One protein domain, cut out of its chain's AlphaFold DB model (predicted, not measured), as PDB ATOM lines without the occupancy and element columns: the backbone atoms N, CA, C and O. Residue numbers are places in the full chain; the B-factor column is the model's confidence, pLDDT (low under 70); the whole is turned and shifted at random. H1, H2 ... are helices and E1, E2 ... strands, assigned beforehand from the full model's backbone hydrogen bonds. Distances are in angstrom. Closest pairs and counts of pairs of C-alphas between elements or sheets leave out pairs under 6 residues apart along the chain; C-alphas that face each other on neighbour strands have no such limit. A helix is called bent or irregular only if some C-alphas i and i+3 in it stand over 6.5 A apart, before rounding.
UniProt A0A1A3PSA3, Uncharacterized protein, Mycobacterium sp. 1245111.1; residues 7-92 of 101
ATOM      1  N   THR A   7      53.062  14.962  47.360       56.06
ATOM      2  CA  THR A   7      52.307  14.473  48.514       56.06
ATOM      3  C   THR A   7      52.212  12.947  48.426       56.06
ATOM      4  O   THR A   7      51.482  12.366  47.619       56.06
ATOM      5  N   SER A   8      53.036  12.267  49.227       55.28
ATOM      6  CA  SER A   8      52.962  10.813  49.397       55.28
ATOM      7  C   SER A   8      51.668  10.478  50.129       55.28
ATOM      8  O   SER A   8      51.510  10.873  51.282       55.28
ATOM      9  N   LEU A   9      50.754   9.762  49.474       59.31
ATOM     10  CA  LEU A   9      49.418   9.549  50.023       59.31
ATOM     11  C   LEU A   9      49.362   8.295  50.902       59.31
ATOM     12  O   LEU A   9      48.791   8.343  51.984       59.31
ATOM     13  N   ILE A  10      49.928   7.166  50.451       65.38
ATOM     14  CA  ILE A  10      49.801   5.870  51.142       65.38
ATOM     15  C   ILE A  10      51.025   4.986  50.853       65.38
ATOM     16  O   ILE A  10      51.418   4.813  49.697       65.38
ATOM     17  N   GLY A  11      51.609   4.408  51.909       64.31
ATOM     18  CA  GLY A  11      52.598   3.331  51.827       64.31
ATOM     19  C   GLY A  11      52.012   2.034  52.384       64.31
ATOM     20  O   GLY A  11      51.697   1.976  53.570       64.31
ATOM     21  N   LEU A  12      51.861   1.008  51.548       65.19
ATOM     22  CA  LEU A  12      51.439  -0.334  51.958       65.19
ATOM     23  C   LEU A  12      52.648  -1.267  51.923       65.19
ATOM     24  O   LEU A  12      53.470  -1.193  51.011       65.19
ATOM     25  N   ARG A  13      52.775  -2.130  52.931       63.50
ATOM     26  CA  ARG A  13      53.834  -3.138  52.991       63.50
ATOM     27  C   ARG A  13      53.212  -4.514  52.853       63.50
ATOM     28  O   ARG A  13      52.330  -4.861  53.634       63.50
ATOM     29  N   ASP A  14      53.676  -5.256  51.865       62.88
ATOM     30  CA  ASP A  14      53.289  -6.637  51.655       62.88
ATOM     31  C   ASP A  14      53.988  -7.566  52.660       62.88
ATOM     32  O   ASP A  14      55.013  -7.215  53.263       62.88
ATOM     33  N   ARG A  15      53.424  -8.757  52.858       58.59
ATOM     34  CA  ARG A  15      53.910  -9.780  53.793       58.59
ATOM     35  C   ARG A  15      55.315 -10.273  53.433       58.59
ATOM     36  O   ARG A  15      56.089 -10.570  54.341       58.59
ATOM     37  N   ASP A  16      55.657 -10.238  52.147       69.19
ATOM     38  CA  ASP A  16      56.979 -10.581  51.610       69.19
ATOM     39  C   ASP A  16      57.989  -9.419  51.706       69.19
ATOM     40  O   ASP A  16      59.145  -9.526  51.303       69.19
ATOM     41  N   GLY A  17      57.577  -8.293  52.302       66.94
ATOM     42  CA  GLY A  17      58.426  -7.133  52.564       66.94
ATOM     43  C   GLY A  17      58.413  -6.076  51.461       66.94
ATOM     44  O   GLY A  17      58.949  -4.983  51.695       66.94
ATOM     45  N   ASP A  18      57.760  -6.361  50.333       70.94
ATOM     46  CA  ASP A  18      57.610  -5.440  49.212       70.94
ATOM     47  C   ASP A  18      56.801  -4.200  49.606       70.94
ATOM     48  O   ASP A  18      55.815  -4.257  50.344       70.94
ATOM     49  N   ARG A  19      57.267  -3.031  49.156       69.12
ATOM     50  CA  ARG A  19      56.648  -1.742  49.481       69.12
ATOM     51  C   ARG A  19      55.921  -1.180  48.276       69.12
ATOM     52  O   ARG A  19      56.520  -0.916  47.233       69.12
ATOM     53  N   LEU A  20      54.636  -0.940  48.482       74.25
ATOM     54  CA  LEU A  20      53.732  -0.281  47.565       74.25
ATOM     55  C   LEU A  20      53.615   1.189  47.970       74.25
ATOM     56  O   LEU A  20      53.149   1.498  49.065       74.25
ATOM     57  N   HIS A  21      54.051   2.103  47.104       78.69
ATOM     58  CA  HIS A  21      53.932   3.544  47.343       78.69
ATOM     59  C   HIS A  21      53.026   4.183  46.299       78.69
ATOM     60  O   HIS A  21      53.306   4.087  45.103       78.69
ATOM     61  N   LEU A  22      51.981   4.874  46.757       77.75
ATOM     62  CA  LEU A  22      51.130   5.702  45.910       77.75
ATOM     63  C   LEU A  22      51.454   7.179  46.151       77.75
ATOM     64  O   LEU A  22      51.275   7.704  47.254       77.75
ATOM     65  N   VAL A  23      51.920   7.852  45.103       81.00
ATOM     66  CA  VAL A  23      52.276   9.273  45.137       81.00
ATOM     67  C   VAL A  23      51.315  10.052  44.259       81.00
ATOM     68  O   VAL A  23      51.113   9.688  43.100       81.00
ATOM     69  N   ARG A  24      50.738  11.129  44.792       80.19
ATOM     70  CA  ARG A  24      49.923  12.053  44.006       80.19
ATOM     71  C   ARG A  24      50.822  13.123  43.388       80.19
ATOM     72  O   ARG A  24      51.718  13.658  44.034       80.19
ATOM     73  N   LEU A  25      50.583  13.406  42.117       79.56
ATOM     74  CA  LEU A  25      51.256  14.422  41.322       79.56
ATOM     75  C   LEU A  25      50.203  15.406  40.831       79.56
ATOM     76  O   LEU A  25      49.462  15.122  39.888       79.56
ATOM     77  N   ASP A  26      50.138  16.569  41.468       76.75
ATOM     78  CA  ASP A  26      49.281  17.647  40.992       76.75
ATOM     79  C   ASP A  26      49.960  18.354  39.810       76.75
ATOM     80  O   ASP A  26      51.089  18.849  39.893       76.75
ATOM     81  N   ARG A  27      49.282  18.347  38.657       71.50
ATOM     82  CA  ARG A  27      49.756  18.986  37.428       71.50
ATOM     83  C   ARG A  27      49.206  20.416  37.369       71.50
ATOM     84  O   ARG A  27      48.042  20.632  37.706       71.50
ATOM     85  N   PRO A  28      49.975  21.395  36.859       72.50
ATOM     86  CA  PRO A  28      49.538  22.793  36.766       72.50
ATOM     87  C   PRO A  28      48.272  23.028  35.924       72.50
ATOM     88  O   PRO A  28      47.689  24.100  36.015       72.50
ATOM     89  N   ASN A  29      47.823  22.044  35.138       74.56
ATOM     90  CA  ASN A  29      46.601  22.109  34.330       74.56
ATOM     91  C   ASN A  29      45.333  21.646  35.093       74.56
ATOM     92  O   ASN A  29      44.384  21.170  34.478       74.56
ATOM     93  N   GLY A  30      45.352  21.655  36.432       69.62
ATOM     94  CA  GLY A  30      44.228  21.236  37.289       69.62
ATOM     95  C   GLY A  30      43.964  19.724  37.340       69.62
ATOM     96  O   GLY A  30      43.057  19.273  38.031       69.62
ATOM     97  N   THR A  31      44.755  18.925  36.627       70.56
ATOM     98  CA  THR A  31      44.652  17.462  36.596       70.56
ATOM     99  C   THR A  31      45.614  16.833  37.598       70.56
ATOM    100  O   THR A  31      46.768  17.242  37.704       70.56
ATOM    101  N   SER A  32      45.158  15.810  38.319       72.88
ATOM    102  CA  SER A  32      46.007  15.003  39.199       72.88
ATOM    103  C   SER A  32      46.389  13.692  38.508       72.88
ATOM    104  O   SER A  32      45.549  13.003  37.927       72.88
ATOM    105  N   GLY A  33      47.679  13.369  38.537       77.62
ATOM    106  CA  GLY A  33      48.211  12.058  38.175       77.62
ATOM    107  C   GLY A  33      48.659  11.311  39.425       77.62
ATOM    108  O   GLY A  33      48.953  11.924  40.448       77.62
ATOM    109  N   TYR A  34      48.738   9.989  39.344       78.81
ATOM    110  CA  TYR A  34      49.208   9.142  40.434       78.81
ATOM    111  C   TYR A  34      50.391   8.305  39.955       78.81
ATOM    112  O   TYR A  34      50.455   7.902  38.796       78.81
ATOM    113  N   VAL A  35      51.350   8.044  40.833       80.56
ATOM    114  CA  VAL A  35      52.450   7.112  40.568       80.56
ATOM    115  C   VAL A  35      52.364   5.988  41.576       80.56
ATOM    116  O   VAL A  35      52.455   6.229  42.779       80.56
ATOM    117  N   LEU A  36      52.206   4.772  41.065       80.94
ATOM    118  CA  LEU A  36      52.283   3.546  41.839       80.94
ATOM    119  C   LEU A  36      53.693   2.976  41.703       80.94
ATOM    120  O   LEU A  36      54.163   2.702  40.596       80.94
ATOM    121  N   ARG A  37      54.383   2.804  42.824       78.81
ATOM    122  CA  ARG A  37      55.688   2.142  42.876       78.81
ATOM    123  C   ARG A  37      55.528   0.794  43.559       78.81
ATOM    124  O   ARG A  37      55.023   0.754  44.677       78.81
ATOM    125  N   VAL A  38      55.977  -0.265  42.892       73.62
ATOM    126  CA  VAL A  38      55.988  -1.643  43.401       73.62
ATOM    127  C   VAL A  38      57.423  -2.144  43.277       73.62
ATOM    128  O   VAL A  38      57.932  -2.286  42.164       73.62
ATOM    129  N   GLY A  39      58.118  -2.294  44.406       74.44
ATOM    130  CA  GLY A  39      59.545  -2.637  44.416       74.44
ATOM    131  C   GLY A  39      60.399  -1.641  43.606       74.44
ATOM    132  O   GLY A  39      60.442  -0.437  43.899       74.44
ATOM    133  N   THR A  40      61.086  -2.132  42.568       70.69
ATOM    134  CA  THR A  40      61.885  -1.313  41.631       70.69
ATOM    135  C   THR A  40      61.068  -0.716  40.478       70.69
ATOM    136  O   THR A  40      61.516   0.254  39.863       70.69
ATOM    137  N   GLY A  41      59.862  -1.229  40.214       73.25
ATOM    138  CA  GLY A  41      58.984  -0.772  39.137       73.25
ATOM    139  C   GLY A  41      58.198   0.493  39.491       73.25
ATOM    140  O   GLY A  41      57.799   0.705  40.640       73.25
ATOM    141  N   LYS A  42      57.956   1.348  38.492       77.50
ATOM    142  CA  LYS A  42      57.106   2.545  38.601       77.50
ATOM    143  C   LYS A  42      56.083   2.549  37.474       77.50
ATOM    144  O   LYS A  42      56.459   2.425  36.312       77.50
ATOM    145  N   VAL A  43      54.818   2.745  37.819       77.31
ATOM    146  CA  VAL A  43      53.709   2.855  36.867       77.31
ATOM    147  C   VAL A  43      52.998   4.187  37.098       77.31
ATOM    148  O   VAL A  43      52.646   4.526  38.228       77.31
ATOM    149  N   PHE A  44      52.808   4.955  36.027       79.88
ATOM    150  CA  PHE A  44      52.000   6.172  36.050       79.88
ATOM    151  C   PHE A  44      50.538   5.798  35.822       79.88
ATOM    152  O   PHE A  44      50.220   5.108  34.858       79.88
ATOM    153  N   LEU A  45      49.664   6.260  36.704       78.25
ATOM    154  CA  LEU A  45      48.232   6.009  36.673       78.25
ATOM    155  C   LEU A  45      47.488   7.335  36.562       78.25
ATOM    156  O   LEU A  45      47.802   8.313  37.252       78.25
ATOM    157  N   THR A  46      46.467   7.372  35.717       82.44
ATOM    158  CA  THR A  46      45.476   8.447  35.761       82.44
ATOM    159  C   THR A  46      44.475   8.197  36.894       82.44
ATOM    160  O   THR A  46      44.396   7.103  37.455       82.44
ATOM    161  N   ALA A  47      43.671   9.208  37.238       77.06
ATOM    162  CA  ALA A  47      42.587   9.042  38.209       77.06
ATOM    163  C   ALA A  47      41.584   7.939  37.797       77.06
ATOM    164  O   ALA A  47      41.084   7.210  38.652       77.06
ATOM    165  N   GLY A  48      41.329   7.783  36.491       80.38
ATOM    166  CA  GLY A  48      40.467   6.727  35.955       80.38
ATOM    167  C   GLY A  48      41.072   5.331  36.114       80.38
ATOM    168  O   GLY A  48      40.379   4.405  36.538       80.38
ATOM    169  N   ASP A  49      42.377   5.190  35.863       81.12
ATOM    170  CA  ASP A  49      43.083   3.915  36.048       81.12
ATOM    171  C   ASP A  49      43.066   3.482  37.514       81.12
ATOM    172  O   ASP A  49      42.823   2.314  37.814       81.12
ATOM    173  N   LEU A  50      43.249   4.429  38.438       80.19
ATOM    174  CA  LEU A  50      43.209   4.156  39.872       80.19
ATOM    175  C   LEU A  50      41.813   3.706  40.336       80.19
ATOM    176  O   LEU A  50      41.704   2.774  41.134       80.19
ATOM    177  N   ALA A  51      40.744   4.313  39.811       80.06
ATOM    178  CA  ALA A  51      39.373   3.889  40.100       80.06
ATOM    179  C   ALA A  51      39.105   2.458  39.605       80.06
ATOM    180  O   ALA A  51      38.488   1.657  40.314       80.06
ATOM    181  N   ARG A  52      39.621   2.111  38.419       82.19
ATOM    182  CA  ARG A  52      39.523   0.756  37.865       82.19
ATOM    183  C   ARG A  52      40.310  -0.252  38.702       82.19
ATOM    184  O   ARG A  52      39.787  -1.319  39.013       82.19
ATOM    185  N   LEU A  53      41.524   0.112  39.115       82.06
ATOM    186  CA  LEU A  53      42.385  -0.712  39.961       82.06
ATOM    187  C   LEU A  53      41.730  -0.986  41.323       82.06
ATOM    188  O   LEU A  53      41.698  -2.125  41.774       82.06
ATOM    189  N   ASN A  54      41.118   0.031  41.937       81.00
ATOM    190  CA  ASN A  54      40.348  -0.122  43.173       81.00
ATOM    191  C   ASN A  54      39.168  -1.100  43.012       81.00
ATOM    192  O   ASN A  54      38.896  -1.898  43.908       81.00
ATOM    193  N   GLY A  55      38.485  -1.069  41.862       78.94
ATOM    194  CA  GLY A  55      37.421  -2.021  41.535       78.94
ATOM    195  C   GLY A  55      37.922  -3.466  41.454       78.94
ATOM    196  O   GLY A  55      37.318  -4.352  42.059       78.94
ATOM    197  N   VAL A  56      39.045  -3.693  40.765       76.50
ATOM    198  CA  VAL A  56      39.669  -5.023  40.636       76.50
ATOM    199  C   VAL A  56      40.126  -5.548  41.995       76.50
ATOM    200  O   VAL A  56      39.753  -6.657  42.365       76.50
ATOM    201  N   ILE A  57      40.825  -4.727  42.788       80.12
ATOM    202  CA  ILE A  57      41.283  -5.109  44.133       80.12
ATOM    203  C   ILE A  57      40.096  -5.500  45.019       80.12
ATOM    204  O   ILE A  57      40.151  -6.515  45.708       80.12
ATOM    205  N   ARG A  58      38.997  -4.730  44.999       77.25
ATOM    206  CA  ARG A  58      37.777  -5.073  45.753       77.25
ATOM    207  C   ARG A  58      37.178  -6.406  45.316       77.25
ATOM    208  O   ARG A  58      36.734  -7.169  46.173       77.25
ATOM    209  N   LEU A  59      37.141  -6.667  44.012       71.81
ATOM    210  CA  LEU A  59      36.598  -7.905  43.459       71.81
ATOM    211  C   LEU A  59      37.450  -9.116  43.865       71.81
ATOM    212  O   LEU A  59      36.910 -10.127  44.314       71.81
ATOM    213  N   GLU A  60      38.773  -8.992  43.774       73.88
ATOM    214  CA  GLU A  60      39.715 -10.025  44.212       73.88
ATOM    215  C   GLU A  60      39.609 -10.284  45.718       73.88
ATOM    216  O   GLU A  60      39.520 -11.441  46.132       73.88
ATOM    217  N   LEU A  61      39.525  -9.231  46.539       75.12
ATOM    218  CA  LEU A  61      39.344  -9.372  47.987       75.12
ATOM    219  C   LEU A  61      38.035 -10.087  48.333       75.12
ATOM    220  O   LEU A  61      38.007 -10.933  49.228       75.12
ATOM    221  N   LEU A  62      36.949  -9.752  47.630       77.25
ATOM    222  CA  LEU A  62      35.650 -10.394  47.819       77.25
ATOM    223  C   LEU A  62      35.719 -11.884  47.450       77.25
ATOM    224  O   LEU A  62      35.247 -12.720  48.218       77.25
ATOM    225  N   SER A  63      36.358 -12.215  46.325       73.44
ATOM    226  CA  SER A  63      36.560 -13.593  45.860       73.44
ATOM    227  C   SER A  63      37.425 -14.417  46.827       73.44
ATOM    228  O   SER A  63      37.068 -15.535  47.217       73.44
ATOM    229  N   ALA A  64      38.530 -13.843  47.305       72.88
ATOM    230  CA  ALA A  64      39.401 -14.471  48.297       72.88
ATOM    231  C   ALA A  64      38.676 -14.695  49.637       72.88
ATOM    232  O   ALA A  64      38.817 -15.742  50.271       72.88
ATOM    233  N   ASN A  65      37.852 -13.739  50.072       81.50
ATOM    234  CA  ASN A  65      37.073 -13.916  51.293       81.50
ATOM    235  C   ASN A  65      35.972 -14.976  51.122       81.50
ATOM    236  O   ASN A  65      35.751 -15.773  52.031       81.50
ATOM    237  N   TRP A  66      35.323 -15.021  49.956       78.50
ATOM    238  CA  TRP A  66      34.301 -16.019  49.637       78.50
ATOM    239  C   TRP A  66      34.868 -17.441  49.613       78.50
ATOM    240  O   TRP A  66      34.305 -18.336  50.237       78.50
ATOM    241  N   SER A  67      36.015 -17.651  48.962       78.69
ATOM    242  CA  SER A  67      36.687 -18.959  48.937       78.69
ATOM    243  C   SER A  67      37.097 -19.429  50.335       78.69
ATOM    244  O   SER A  67      36.918 -20.599  50.673       78.69
ATOM    245  N   ARG A  68      37.559 -18.513  51.196       83.75
ATOM    246  CA  ARG A  68      37.846 -18.828  52.600       83.75
ATOM    247  C   ARG A  68      36.590 -19.232  53.374       83.75
ATOM    248  O   ARG A  68      36.638 -20.210  54.115       83.75
ATOM    249  N   LEU A  69      35.483 -18.507  53.211       84.44
ATOM    250  CA  LEU A  69      34.204 -18.852  53.847       84.44
ATOM    251  C   LEU A  69      33.680 -20.206  53.363       84.44
ATOM    252  O   LEU A  69      33.233 -21.012  54.175       84.44
ATOM    253  N   LEU A  70      33.794 -20.480  52.064       87.38
ATOM    254  CA  LEU A  70      33.422 -21.765  51.480       87.38
ATOM    255  C   LEU A  70      34.247 -22.910  52.081       87.38
ATOM    256  O   LEU A  70      33.685 -23.934  52.456       87.38
ATOM    257  N   ASN A  71      35.561 -22.722  52.236       89.50
ATOM    258  CA  ASN A  71      36.427 -23.717  52.868       89.50
ATOM    259  C   ASN A  71      36.001 -24.008  54.321       89.50
ATOM    260  O   ASN A  71      35.872 -25.167  54.708       89.50
ATOM    261  N   TRP A  72      35.700 -22.965  55.102       92.38
ATOM    262  CA  TRP A  72      35.163 -23.116  56.460       92.38
ATOM    263  C   TRP A  72      33.827 -23.866  56.487       92.38
ATOM    264  O   TRP A  72      33.634 -24.749  57.322       92.38
ATOM    265  N   ALA A  73      32.918 -23.549  55.563       92.62
ATOM    266  CA  ALA A  73      31.628 -24.223  55.459       92.62
ATOM    267  C   ALA A  73      31.790 -25.718  55.136       92.62
ATOM    268  O   ALA A  73      31.142 -26.550  55.768       92.62
ATOM    269  N   ILE A  74      32.694 -26.069  54.215       93.50
ATOM    270  CA  ILE A  74      33.001 -27.466  53.872       93.50
ATOM    271  C   ILE A  74      33.571 -28.207  55.085       93.50
ATOM    272  O   ILE A  74      33.121 -29.310  55.392       93.50
ATOM    273  N   GLN A  75      34.518 -27.607  55.810       94.25
ATOM    274  CA  GLN A  75      35.087 -28.226  57.010       94.25
ATOM    275  C   GLN A  75      34.034 -28.468  58.098       94.25
ATOM    276  O   GLN A  75      34.000 -29.550  58.682       94.25
ATOM    277  N   LEU A  76      33.146 -27.500  58.341       95.38
ATOM    278  CA  LEU A  76      32.032 -27.666  59.277       95.38
ATOM    279  C   LEU A  76      31.083 -28.782  58.836       95.38
ATOM    280  O   LEU A  76      30.663 -29.586  59.665       95.38
ATOM    281  N   LEU A  77      30.785 -28.871  57.539       95.88
ATOM    282  CA  LEU A  77      29.929 -29.922  56.997       95.88
ATOM    283  C   LEU A  77      30.548 -31.314  57.199       95.88
ATOM    284  O   LEU A  77      29.854 -32.235  57.626       95.88
ATOM    285  N   ILE A  78      31.855 -31.451  56.957       94.31
ATOM    286  CA  ILE A  78      32.605 -32.691  57.202       94.31
ATOM    287  C   ILE A  78      32.566 -33.059  58.689       94.31
ATOM    288  O   ILE A  78      32.271 -34.204  59.027       94.31
ATOM    289  N   LEU A  79      32.819 -32.100  59.587       95.19
ATOM    290  CA  LEU A  79      32.768 -32.337  61.034       95.19
ATOM    291  C   LEU A  79      31.367 -32.755  61.497       95.19
ATOM    292  O   LEU A  79      31.244 -33.703  62.272       95.19
ATOM    293  N   CYS A  80      30.314 -32.109  60.991       92.56
ATOM    294  CA  CYS A  80      28.932 -32.497  61.265       92.56
ATOM    295  C   CYS A  80      28.622 -33.913  60.765       92.56
ATOM    296  O   CYS A  80      28.024 -34.697  61.499       92.56
ATOM    297  N   ALA A  81      29.052 -34.263  59.550       92.31
ATOM    298  CA  ALA A  81      28.852 -35.600  58.998       92.31
ATOM    299  C   ALA A  81      29.578 -36.674  59.823       92.31
ATOM    300  O   ALA A  81      29.008 -37.728  60.094       92.31
ATOM    301  N   LEU A  82      30.806 -36.398  60.276       93.00
ATOM    302  CA  LEU A  82      31.561 -37.297  61.152       93.00
ATOM    303  C   LEU A  82      30.899 -37.449  62.523       93.00
ATOM    304  O   LEU A  82      30.769 -38.568  63.011       93.00
ATOM    305  N   ALA A  83      30.451 -36.349  63.131       89.75
ATOM    306  CA  ALA A  83      29.738 -36.389  64.404       89.75
ATOM    307  C   ALA A  83      28.449 -37.215  64.294       89.75
ATOM    308  O   ALA A  83      28.181 -38.044  65.159       89.75
ATOM    309  N   TRP A  84      27.699 -37.036  63.202       89.19
ATOM    310  CA  TRP A  84      26.498 -37.814  62.901       89.19
ATOM    311  C   TRP A  84      26.804 -39.299  62.682       89.19
ATOM    312  O   TRP A  84      26.111 -40.170  63.196       89.19
ATOM    313  N   LEU A  85      27.871 -39.613  61.946       85.62
ATOM    314  CA  LEU A  85      28.297 -40.993  61.731       85.62
ATOM    315  C   LEU A  85      28.693 -41.668  63.049       85.62
ATOM    316  O   LEU A  85      28.329 -42.819  63.281       85.62
ATOM    317  N   LEU A  86      29.407 -40.955  63.923       84.12
ATOM    318  CA  LEU A  86      29.800 -41.452  65.240       84.12
ATOM    319  C   LEU A  86      28.590 -41.666  66.149       84.12
ATOM    320  O   LEU A  86      28.518 -42.704  66.802       84.12
ATOM    321  N   THR A  87      27.623 -40.743  66.177       79.75
ATOM    322  CA  THR A  87      26.399 -40.946  66.961       79.75
ATOM    323  C   THR A  87      25.616 -42.146  66.450       79.75
ATOM    324  O   THR A  87      25.303 -43.007  67.260       79.75
ATOM    325  N   TYR A  88      25.397 -42.294  65.140       77.00
ATOM    326  CA  TYR A  88      24.766 -43.500  64.577       77.00
ATOM    327  C   TYR A  88      25.568 -44.775  64.831       77.00
ATOM    328  O   TYR A  88      24.982 -45.834  65.025       77.00
ATOM    329  N   GLY A  89      26.895 -44.696  64.830       71.75
ATOM    330  CA  GLY A  89      27.749 -45.821  65.182       71.75
ATOM    331  C   GLY A  89      27.540 -46.256  66.630       71.75
ATOM    332  O   GLY A  89      27.409 -47.445  66.877       71.75
ATOM    333  N   VAL A  90      27.463 -45.306  67.568       69.56
ATOM    334  CA  VAL A  90      27.343 -45.561  69.016       69.56
ATOM    335  C   VAL A  90      25.912 -45.909  69.444       69.56
ATOM    336  O   VAL A  90      25.732 -46.743  70.326       69.56
ATOM    337  N   THR A  91      24.890 -45.289  68.846       67.06
ATOM    338  CA  THR A  91      23.473 -45.477  69.219       67.06
ATOM    339  C   THR A  91      22.678 -46.330  68.232       67.06
ATOM    340  O   THR A  91      21.518 -46.649  68.490       67.06
ATOM    341  N   GLY A  92      23.268 -46.703  67.097       59.91
ATOM    342  CA  GLY A  92      22.628 -47.521  66.075       59.91
ATOM    343  C   GLY A  92      22.589 -49.016  66.415       59.91
ATOM    344  O   GLY A  92      23.280 -49.489  67.320       59.91
TER     345      GLY A  92
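This is residues 7 to 92 of the 101 residues of an uncharacterized protein of Mycobacterium sp. 1245111.1 (UniProt A0A1A3PSA3). A small, twisted sheet of four strands, E1 to E4, forms a head at one end, and one very long straight helix, H1, runs out from it as a stalk. Only the first turns of H1, residues 47 to 53, come near the sheet; residues 54 to 92 stand free and stick out as an arm that makes most of the length. The printed part has 86 residues, with four named strands followed by one named helix along the chain. The sheet's order is E1, E2, E3, E4, all antiparallel, and the class is mixed, helices and strands. The whole is extended, with a radius of gyration of the C-alphas of 23.3 A and spans of 81 by 26 by 17 A.

E1, residues 7 to 13, and E2, residues 19 to 26, form a hairpin, antiparallel at 165 degrees between directions; N 12 and O 20 are within hydrogen-bond range at 2.8 A. E2 and E3, residues 32 to 38, form a hairpin at 164 degrees, with N 23 and O 35 at 2.9 A. E3 and E4, residues 41 to 46, form a hairpin at 155 degrees, with N 36 and O 43 at 2.9 A. The four strands are a meander, each strand the antiparallel neighbour of the one before. E1 and E4 are the edge strands and are apart. H1, residues 47 to 91, is on the sheet, which gives two layers, a helix on one face of a sheet. The closest C-alphas of E3 and H1 are those of Gly 33 and Ala 47, 6.4 A apart. H1 lies over E4 and stands up from the sheet, its line rising 53 degrees out of the local plane, with a height over the sheet of 30.1 A. In H1 every O i to N i+4 pair is within hydrogen-bond range.

E1 begins at C-alpha 7, (52.307, 14.473, 48.514), and is 18.2 A long from first to last C-alpha. E2 is the longest strand by residues, 22.4 A long; E3 is 19.9 A and E4 16.7 A. H1 begins at C-alpha 47, (42.587, 9.042, 38.209), and ends at C-alpha 91, (23.473, -45.477, 69.219), 65.6 A away. It is not bent.

The two C-alphas farthest apart are those of Pro 28 and Gly 92, 80.8 A. Without the stretch that stands free, the body spans 38 by 22 by 16 A. The printed part has no cut, and its four links are tight. The mean pLDDT of the printed part is 77.7; residues 7 to 17, 19, 30 and 90 to 92 are under 70.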